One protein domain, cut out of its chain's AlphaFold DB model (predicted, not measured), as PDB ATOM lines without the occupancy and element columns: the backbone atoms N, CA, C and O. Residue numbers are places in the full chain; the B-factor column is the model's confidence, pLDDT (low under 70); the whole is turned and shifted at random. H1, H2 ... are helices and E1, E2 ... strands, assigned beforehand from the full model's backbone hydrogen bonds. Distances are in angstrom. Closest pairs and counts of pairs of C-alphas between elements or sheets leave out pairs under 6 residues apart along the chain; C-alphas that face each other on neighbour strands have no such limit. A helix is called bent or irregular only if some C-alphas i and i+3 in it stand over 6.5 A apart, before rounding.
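AT A GLANCE: This is residues 4 to 60 of the 61 residues of the protein "Ubiquinone-binding protein" of bacterium AM6 (UniProt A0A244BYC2). A long, narrow two-stranded hairpin, E1 and E2, runs the length of a rod, and one long, kinked helix, H1, folds back beside it on the E2 side. The printed part has 57 residues, with two named strands and one named helix in the order E1, E2, H1. The sheet has the order E1, E2 and is antiparallel; the class is mixed, helices and strands. The whole is loose, with a radius of gyration of the C-alphas of 14.2 A and spans of 46 by 17 by 14 A.

HOW THE PARTS SIT: E1, residues 4 to 14, and E2, residues 20 to 30, form a hairpin of antiparallel neighbour strands, with 169 degrees between their directions. N 7 and O 27 are 2.8 A apart and N 23 and O 11 are 2.9 A apart, both within hydrogen-bond range. H1, residues 35 to 58, comes closest to E2 at the C-alphas of Pro 30 and Gly 36, 5.7 A apart; their centres are 9.0 A apart. E1 and H1 are apart. H1 has 18 of 20 O i to N i+4 pairs within hydrogen-bond range.

IN THESE COORDINATES: E1 begins at C-alpha 4 at (-55.202, -29.512, -47.941) and is 33.4 A long. E2 is 32.1 A long and ends at C-alpha 30 at (-54.041, -26.944, -42.839). H1 is 33.1 A long and ends at C-alpha 58 at (-31.085, -13.923, -59.363). H1 has a kink of 42 degrees near residue 42 and is irregular, with C-alphas 41 and 44 lying 7.1 A apart.

THE WHOLE: The two C-alphas farthest apart, those of Glu 17 and Leu 34, are 46.2 A apart. The links E1 to E2 and E2 to H1 are tight. The printed part has no cut, its mean pLDDT is 89.3, and no printed residue is under 70.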
ATOM      1  N   LYS A   4     -54.173 -29.195 -46.943       91.62
ATOM      2  CA  LYS A   4     -55.202 -29.512 -47.941       91.62
ATOM      3  C   LYS A   4     -55.057 -28.638 -49.179       91.62
ATOM      4  O   LYS A   4     -55.272 -29.130 -50.277       91.62
ATOM      5  N   GLN A   5     -54.687 -27.374 -48.980       91.06
ATOM      6  CA  GLN A   5     -54.385 -26.415 -50.037       91.06
ATOM      7  C   GLN A   5     -53.161 -25.597 -49.640       91.06
ATOM      8  O   GLN A   5     -53.007 -25.238 -48.472       91.06
ATOM      9  N   LEU A   6     -52.302 -25.315 -50.611       91.00
ATOM     10  CA  LEU A   6     -51.168 -24.411 -50.482       91.00
ATOM     11  C   LEU A   6     -50.981 -23.726 -51.834       91.00
ATOM     12  O   LEU A   6     -50.651 -24.380 -52.822       91.00
ATOM     13  N   HIS A   7     -51.203 -22.420 -51.865       92.81
ATOM     14  CA  HIS A   7     -51.047 -21.577 -53.035       92.81
ATOM     15  C   HIS A   7     -49.975 -20.536 -52.757       92.81
ATOM     16  O   HIS A   7     -49.957 -19.917 -51.696       92.81
ATOM     17  N   GLY A   8     -49.078 -20.355 -53.719       93.38
ATOM     18  CA  GLY A   8     -48.099 -19.282 -53.701       93.38
ATOM     19  C   GLY A   8     -48.291 -18.381 -54.907       93.38
ATOM     20  O   GLY A   8     -48.545 -18.871 -56.008       93.38
ATOM     21  N   ARG A   9     -48.154 -17.073 -54.705       95.81
ATOM     22  CA  ARG A   9     -48.135 -16.085 -55.781       95.81
ATOM     23  C   ARG A   9     -46.893 -15.220 -55.658       95.81
ATOM     24  O   ARG A   9     -46.682 -14.587 -54.625       95.81
ATOM     25  N   TRP A  10     -46.115 -15.198 -56.730       96.00
ATOM     26  CA  TRP A  10     -45.005 -14.275 -56.897       96.00
ATOM     27  C   TRP A  10     -45.473 -13.038 -57.647       96.00
ATOM     28  O   TRP A  10     -46.184 -13.141 -58.648       96.00
ATOM     29  N   GLU A  11     -45.064 -11.877 -57.162       96.38
ATOM     30  CA  GLU A  11     -45.322 -10.589 -57.786       96.38
ATOM     31  C   GLU A  11     -44.002  -9.842 -57.946       96.38
ATOM     32  O   GLU A  11     -43.210  -9.741 -57.008       96.38
ATOM     33  N   PHE A  12     -43.790  -9.319 -59.149       95.44
ATOM     34  CA  PHE A  12     -42.609  -8.555 -59.523       95.44
ATOM     35  C   PHE A  12     -43.060  -7.150 -59.875       95.44
ATOM     36  O   PHE A  12     -43.873  -6.951 -60.778       95.44
ATOM     37  N   HIS A  13     -42.549  -6.175 -59.141       96.25
ATOM     38  CA  HIS A  13     -42.856  -4.777 -59.359       96.25
ATOM     39  C   HIS A  13     -41.582  -4.048 -59.769       96.25
ATOM     40  O   HIS A  13     -40.644  -3.953 -58.979       96.25
ATOM     41  N   ALA A  14     -41.535  -3.555 -61.006       96.44
ATOM     42  CA  ALA A  14     -40.410  -2.760 -61.483       96.44
ATOM     43  C   ALA A  14     -40.286  -1.474 -60.650       96.44
ATOM     44  O   ALA A  14     -41.275  -0.771 -60.442       96.44
ATOM     45  N   LEU A  15     -39.077  -1.188 -60.168       95.88
ATOM     46  CA  LEU A  15     -38.749   0.032 -59.427       95.88
ATOM     47  C   LEU A  15     -37.876   0.976 -60.264       95.88
ATOM     48  O   LEU A  15     -38.025   2.192 -60.161       95.88
ATOM     49  N   ALA A  16     -36.992   0.413 -61.089       95.12
ATOM     50  CA  ALA A  16     -36.115   1.105 -62.030       95.12
ATOM     51  C   ALA A  16     -35.801   0.180 -63.224       95.12
ATOM     52  O   ALA A  16     -36.350  -0.919 -63.316       95.12
ATOM     53  N   GLU A  17     -34.933   0.621 -64.136       93.50
ATOM     54  CA  GLU A  17     -34.487  -0.181 -65.288       93.50
ATOM     55  C   GLU A  17     -33.726  -1.447 -64.859       93.50
ATOM     56  O   GLU A  17     -33.888  -2.501 -65.466       93.50
ATOM     57  N   ASP A  18     -32.970  -1.359 -63.765       90.62
ATOM     58  CA  ASP A  18     -32.122  -2.410 -63.199       90.62
ATOM     59  C   ASP A  18     -32.562  -2.849 -61.790       90.62
ATOM     60  O   ASP A  18     -31.823  -3.535 -61.087       90.62
ATOM     61  N   ALA A  19     -33.771  -2.474 -61.355       91.25
ATOM     62  CA  ALA A  19     -34.257  -2.790 -60.013       91.25
ATOM     63  C   ALA A  19     -35.727  -3.214 -60.005       91.25
ATOM     64  O   ALA A  19     -36.600  -2.557 -60.582       91.25
ATOM     65  N   CYS A  20     -36.034  -4.274 -59.255       94.81
ATOM     66  CA  CYS A  20     -37.402  -4.708 -59.000       94.81
ATOM     67  C   CYS A  20     -37.623  -5.060 -57.525       94.81
ATOM     68  O   CYS A  20     -36.710  -5.455 -56.805       94.81
ATOM     69  N   LYS A  21     -38.868  -4.924 -57.072       94.69
ATOM     70  CA  LYS A  21     -39.346  -5.490 -55.817       94.69
ATOM     71  C   LYS A  21     -40.013  -6.826 -56.108       94.69
ATOM     72  O   LYS A  21     -40.962  -6.882 -56.890       94.69
ATOM     73  N   VAL A  22     -39.579  -7.864 -55.407       94.88
ATOM     74  CA  VAL A  22     -40.184  -9.197 -55.460       94.88
ATOM     75  C   VAL A  22     -41.010  -9.427 -54.198       94.88
ATOM     76  O   VAL A  22     -40.602  -9.051 -53.101       94.88
ATOM     77  N   THR A  23     -42.204  -9.997 -54.335       95.00
ATOM     78  CA  THR A  23     -43.070 -10.367 -53.206       95.00
ATOM     79  C   THR A  23     -43.592 -11.786 -53.390       95.00
ATOM     80  O   THR A  23     -44.022 -12.148 -54.483       95.00
ATOM     81  N   LEU A  24     -43.584 -12.576 -52.314       94.69
ATOM     82  CA  LEU A  24     -44.210 -13.895 -52.248       94.69
ATOM     83  C   LEU A  24     -45.389 -13.851 -51.272       94.69
ATOM     84  O   LEU A  24     -45.205 -13.624 -50.079       94.69
ATOM     85  N   THR A  25     -46.593 -14.112 -51.776       92.81
ATOM     86  CA  THR A  25     -47.783 -14.346 -50.946       92.81
ATOM     87  C   THR A  25     -48.055 -15.841 -50.874       92.81
ATOM     88  O   THR A  25     -48.079 -16.502 -51.912       92.81
ATOM     89  N   LEU A  26     -48.266 -16.374 -49.669       90.69
ATOM     90  CA  LEU A  26     -48.621 -17.776 -49.451       90.69
ATOM     91  C   LEU A  26     -49.976 -17.882 -48.747       90.69
ATOM     92  O   LEU A  26     -50.132 -17.400 -47.627       90.69
ATOM     93  N   ASP A  27     -50.906 -18.590 -49.376       89.50
ATOM     94  CA  ASP A  27     -52.231 -18.909 -48.850       89.50
ATOM     95  C   ASP A  27     -52.328 -20.417 -48.614       89.50
ATOM     96  O   ASP A  27     -52.018 -21.213 -49.503       89.50
ATOM     97  N   PHE A  28     -52.757 -20.853 -47.429       87.19
ATOM     98  CA  PHE A  28     -52.819 -22.283 -47.123       87.19
ATOM     99  C   PHE A  28     -53.992 -22.681 -46.228       87.19
ATOM    100  O   PHE A  28     -54.412 -21.946 -45.338       87.19
ATOM    101  N   GLU A  29     -54.474 -23.909 -46.432       88.81
ATOM    102  CA  GLU A  29     -55.436 -24.586 -45.566       88.81
ATOM    103  C   GLU A  29     -54.754 -25.793 -44.895       88.81
ATOM    104  O   GLU A  29     -54.412 -26.765 -45.581       88.81
ATOM    105  N   PRO A  30     -54.566 -25.791 -43.562       86.75
ATOM    106  CA  PRO A  30     -54.041 -26.944 -42.839       86.75
ATOM    107  C   PRO A  30     -54.976 -28.154 -42.922       86.75
ATOM    108  O   PRO A  30     -56.196 -28.038 -42.805       86.75
ATOM    109  N   SER A  31     -54.409 -29.356 -43.013       87.56
ATOM    110  CA  SER A  31     -55.195 -30.598 -42.995       87.56
ATOM    111  C   SER A  31     -55.785 -30.932 -41.623       87.56
ATOM    112  O   SER A  31     -56.732 -31.712 -41.541       87.56
ATOM    113  N   SER A  32     -55.253 -30.336 -40.553       85.94
ATOM    114  CA  SER A  32     -55.733 -30.490 -39.178       85.94
ATOM    115  C   SER A  32     -55.690 -29.159 -38.432       85.94
ATOM    116  O   SER A  32     -54.722 -28.406 -38.547       85.94
ATOM    117  N   ARG A  33     -56.710 -28.899 -37.601       78.12
ATOM    118  CA  ARG A  33     -56.802 -27.696 -36.750       78.12
ATOM    119  C   ARG A  33     -55.625 -27.546 -35.784       78.12
ATOM    120  O   ARG A  33     -55.260 -26.426 -35.456       78.12
ATOM    121  N   LEU A  34     -55.020 -28.658 -35.365       77.69
ATOM    122  CA  LEU A  34     -53.864 -28.656 -34.463       77.69
ATOM    123  C   LEU A  34     -52.580 -28.170 -35.150       77.69
ATOM    124  O   LEU A  34     -51.692 -27.650 -34.484       77.69
ATOM    125  N   LEU A  35     -52.482 -28.316 -36.476       76.00
ATOM    126  CA  LEU A  35     -51.296 -27.920 -37.240       76.00
ATOM    127  C   LEU A  35     -51.297 -26.432 -37.609       76.00
ATOM    128  O   LEU A  35     -50.231 -25.883 -37.870       76.00
ATOM    129  N   GLY A  36     -52.461 -25.769 -37.602       74.94
ATOM    130  CA  GLY A  36     -52.594 -24.356 -37.979       74.94
ATOM    131  C   GLY A  36     -51.628 -23.420 -37.239       74.94
ATOM    132  O   GLY A  36     -50.857 -22.734 -37.906       74.94
ATOM    133  N   PRO A  37     -51.593 -23.421 -35.891       75.19
ATOM    134  CA  PRO A  37     -50.702 -22.544 -35.128       75.19
ATOM    135  C   PRO A  37     -49.210 -22.828 -35.352       75.19
ATOM    136  O   PRO A  37     -48.429 -21.900 -35.526       75.19
ATOM    137  N   ALA A  38     -48.806 -24.102 -35.392       72.94
ATOM    138  CA  ALA A  38     -47.405 -24.482 -35.591       72.94
ATOM    139  C   ALA A  38     -46.894 -24.098 -36.989       72.94
ATOM    140  O   ALA A  38     -45.778 -23.604 -37.132       72.94
ATOM    141  N   LEU A  39     -47.734 -24.279 -38.014       75.00
ATOM    142  CA  LEU A  39     -47.435 -23.849 -39.376       75.00
ATOM    143  C   LEU A  39     -47.375 -22.322 -39.465       75.00
ATOM    144  O   LEU A  39     -46.423 -21.799 -40.032       75.00
ATOM    145  N   ALA A  40     -48.319 -21.607 -38.844       74.62
ATOM    146  CA  ALA A  40     -48.334 -20.145 -38.827       74.62
ATOM    147  C   ALA A  40     -47.072 -19.538 -38.183       74.62
ATOM    148  O   ALA A  40     -46.538 -18.565 -38.708       74.62
ATOM    149  N   ILE A  41     -46.554 -20.136 -37.102       78.88
ATOM    150  CA  ILE A  41     -45.325 -19.679 -36.427       78.88
ATOM    151  C   ILE A  41     -44.094 -19.808 -37.340       78.88
ATOM    152  O   ILE A  41     -43.219 -18.946 -37.321       78.88
ATOM    153  N   GLY A  42     -44.014 -20.868 -38.148       78.50
ATOM    154  CA  GLY A  42     -42.869 -21.114 -39.032       78.50
ATOM    155  C   GLY A  42     -42.980 -20.487 -40.425       78.50
ATOM    156  O   GLY A  42     -41.967 -20.377 -41.116       78.50
ATOM    157  N   PHE A  43     -44.186 -20.100 -40.856       80.88
ATOM    158  CA  PHE A  43     -44.447 -19.763 -42.258       80.88
ATOM    159  C   PHE A  43     -43.804 -18.462 -42.713       80.88
ATOM    160  O   PHE A  43     -43.286 -18.416 -43.822       80.88
ATOM    161  N   GLN A  44     -43.800 -17.429 -41.866       81.69
ATOM    162  CA  GLN A  44     -43.150 -16.160 -42.211       81.69
ATOM    163  C   GLN A  44     -41.653 -16.369 -42.455       81.69
ATOM    164  O   GLN A  44     -41.167 -16.093 -43.543       81.69
ATOM    165  N   GLY A  45     -40.949 -17.027 -41.528       89.00
ATOM    166  CA  GLY A  45     -39.527 -17.329 -41.719       89.00
ATOM    167  C   GLY A  45     -39.233 -18.325 -42.852       89.00
ATOM    168  O   GLY A  45     -38.102 -18.402 -43.329       89.00
ATOM    169  N   LEU A  46     -40.205 -19.135 -43.284       88.75
ATOM    170  CA  LEU A  46     -40.074 -19.944 -44.499       88.75
ATOM    171  C   LEU A  46     -40.205 -19.072 -45.754       88.75
ATOM    172  O   LEU A  46     -39.353 -19.167 -46.630       88.75
ATOM    173  N   ALA A  47     -41.231 -18.220 -45.817       90.31
ATOM    174  CA  ALA A  47     -41.451 -17.300 -46.928       90.31
ATOM    175  C   ALA A  47     -40.260 -16.347 -47.109       90.31
ATOM    176  O   ALA A  47     -39.764 -16.207 -48.224       90.31
ATOM    177  N   ASP A  48     -39.732 -15.795 -46.013       91.56
ATOM    178  CA  ASP A  48     -38.550 -14.929 -46.029       91.56
ATOM    179  C   ASP A  48     -37.332 -15.648 -46.617       91.56
ATOM    180  O   ASP A  48     -36.616 -15.098 -47.450       91.56
ATOM    181  N   ARG A  49     -37.111 -16.913 -46.233       94.38
ATOM    182  CA  ARG A  49     -36.025 -17.725 -46.802       94.38
ATOM    183  C   ARG A  49     -36.213 -17.969 -48.292       94.38
ATOM    184  O   ARG A  49     -35.256 -17.813 -49.034       94.38
ATOM    185  N   MET A  50     -37.429 -18.285 -48.734       94.88
ATOM    186  CA  MET A  50     -37.718 -18.477 -50.159       94.88
ATOM    187  C   MET A  50     -37.459 -17.204 -50.974       94.88
ATOM    188  O   MET A  50     -36.903 -17.292 -52.064       94.88
ATOM    189  N   VAL A  51     -37.839 -16.031 -50.455       94.88
ATOM    190  CA  VAL A  51     -37.553 -14.740 -51.102       94.88
ATOM    191  C   VAL A  51     -36.049 -14.471 -51.135       94.88
ATOM    192  O   VAL A  51     -35.523 -14.136 -52.192       94.88
ATOM    193  N   ASN A  52     -35.343 -14.669 -50.021       94.62
ATOM    194  CA  ASN A  52     -33.896 -14.456 -49.957       94.62
ATOM    195  C   ASN A  52     -33.127 -15.388 -50.900       94.62
ATOM    196  O   ASN A  52     -32.213 -14.940 -51.585       94.62
ATOM    197  N   ASP A  53     -33.502 -16.666 -50.961       95.62
ATOM    198  CA  ASP A  53     -32.882 -17.629 -51.872       95.62
ATOM    199  C   ASP A  53     -33.157 -17.274 -53.335       95.62
ATOM    200  O   ASP A  53     -32.261 -17.401 -54.165       95.62
ATOM    201  N   PHE A  54     -34.367 -16.797 -53.645       93.94
ATOM    202  CA  PHE A  54     -34.700 -16.315 -54.983       93.94
ATOM    203  C   PHE A  54     -33.814 -15.130 -55.386       93.94
ATOM    204  O   PHE A  54     -33.220 -15.160 -56.458       93.94
ATOM    205  N   VAL A  55     -33.695 -14.117 -54.517       92.81
ATOM    206  CA  VAL A  55     -32.848 -12.936 -54.766       92.81
ATOM    207  C   VAL A  55     -31.389 -13.345 -54.935       92.81
ATOM    208  O   VAL A  55     -30.763 -12.957 -55.910       92.81
ATOM    209  N   ARG A  56     -30.869 -14.204 -54.048       94.62
ATOM    210  CA  ARG A  56     -29.484 -14.680 -54.130       94.62
ATOM    211  C   ARG A  56     -29.178 -15.339 -55.475       94.62
ATOM    212  O   ARG A  56     -28.129 -15.071 -56.038       94.62
ATOM    213  N   VAL A  57     -30.059 -16.212 -55.967       94.56
ATOM    214  CA  VAL A  57     -29.851 -16.885 -57.261       94.56
ATOM    215  C   VAL A  57     -29.999 -15.906 -58.423       94.56
ATOM    216  O   VAL A  57     -29.251 -16.005 -59.384       94.56
ATOM    217  N   ALA A  58     -30.925 -14.949 -58.337       90.81
ATOM    218  CA  ALA A  58     -31.085 -13.923 -59.363       90.81
ATOM    219  C   ALA A  58     -29.871 -12.980 -59.465       90.81
ATOM    220  O   ALA A  58     -29.601 -12.483 -60.549       90.81
ATOM    221  N   ASP A  59     -29.153 -12.757 -58.360       88.88
ATOM    222  CA  ASP A  59     -27.924 -11.953 -58.313       88.88
ATOM    223  C   ASP A  59     -26.665 -12.736 -58.757       88.88
ATOM    224  O   ASP A  59     -25.597 -12.143 -58.918       88.88
ATOM    225  N   GLU A  60     -26.749 -14.067 -58.893       87.62
ATOM    226  CA  GLU A  60     -25.629 -14.934 -59.303       87.62
ATOM    227  C   GLU A  60     -25.447 -15.020 -60.839       87.62
ATOM    228  O   GLU A  60     -24.397 -15.495 -61.280       87.62
TER     229      GLU A  60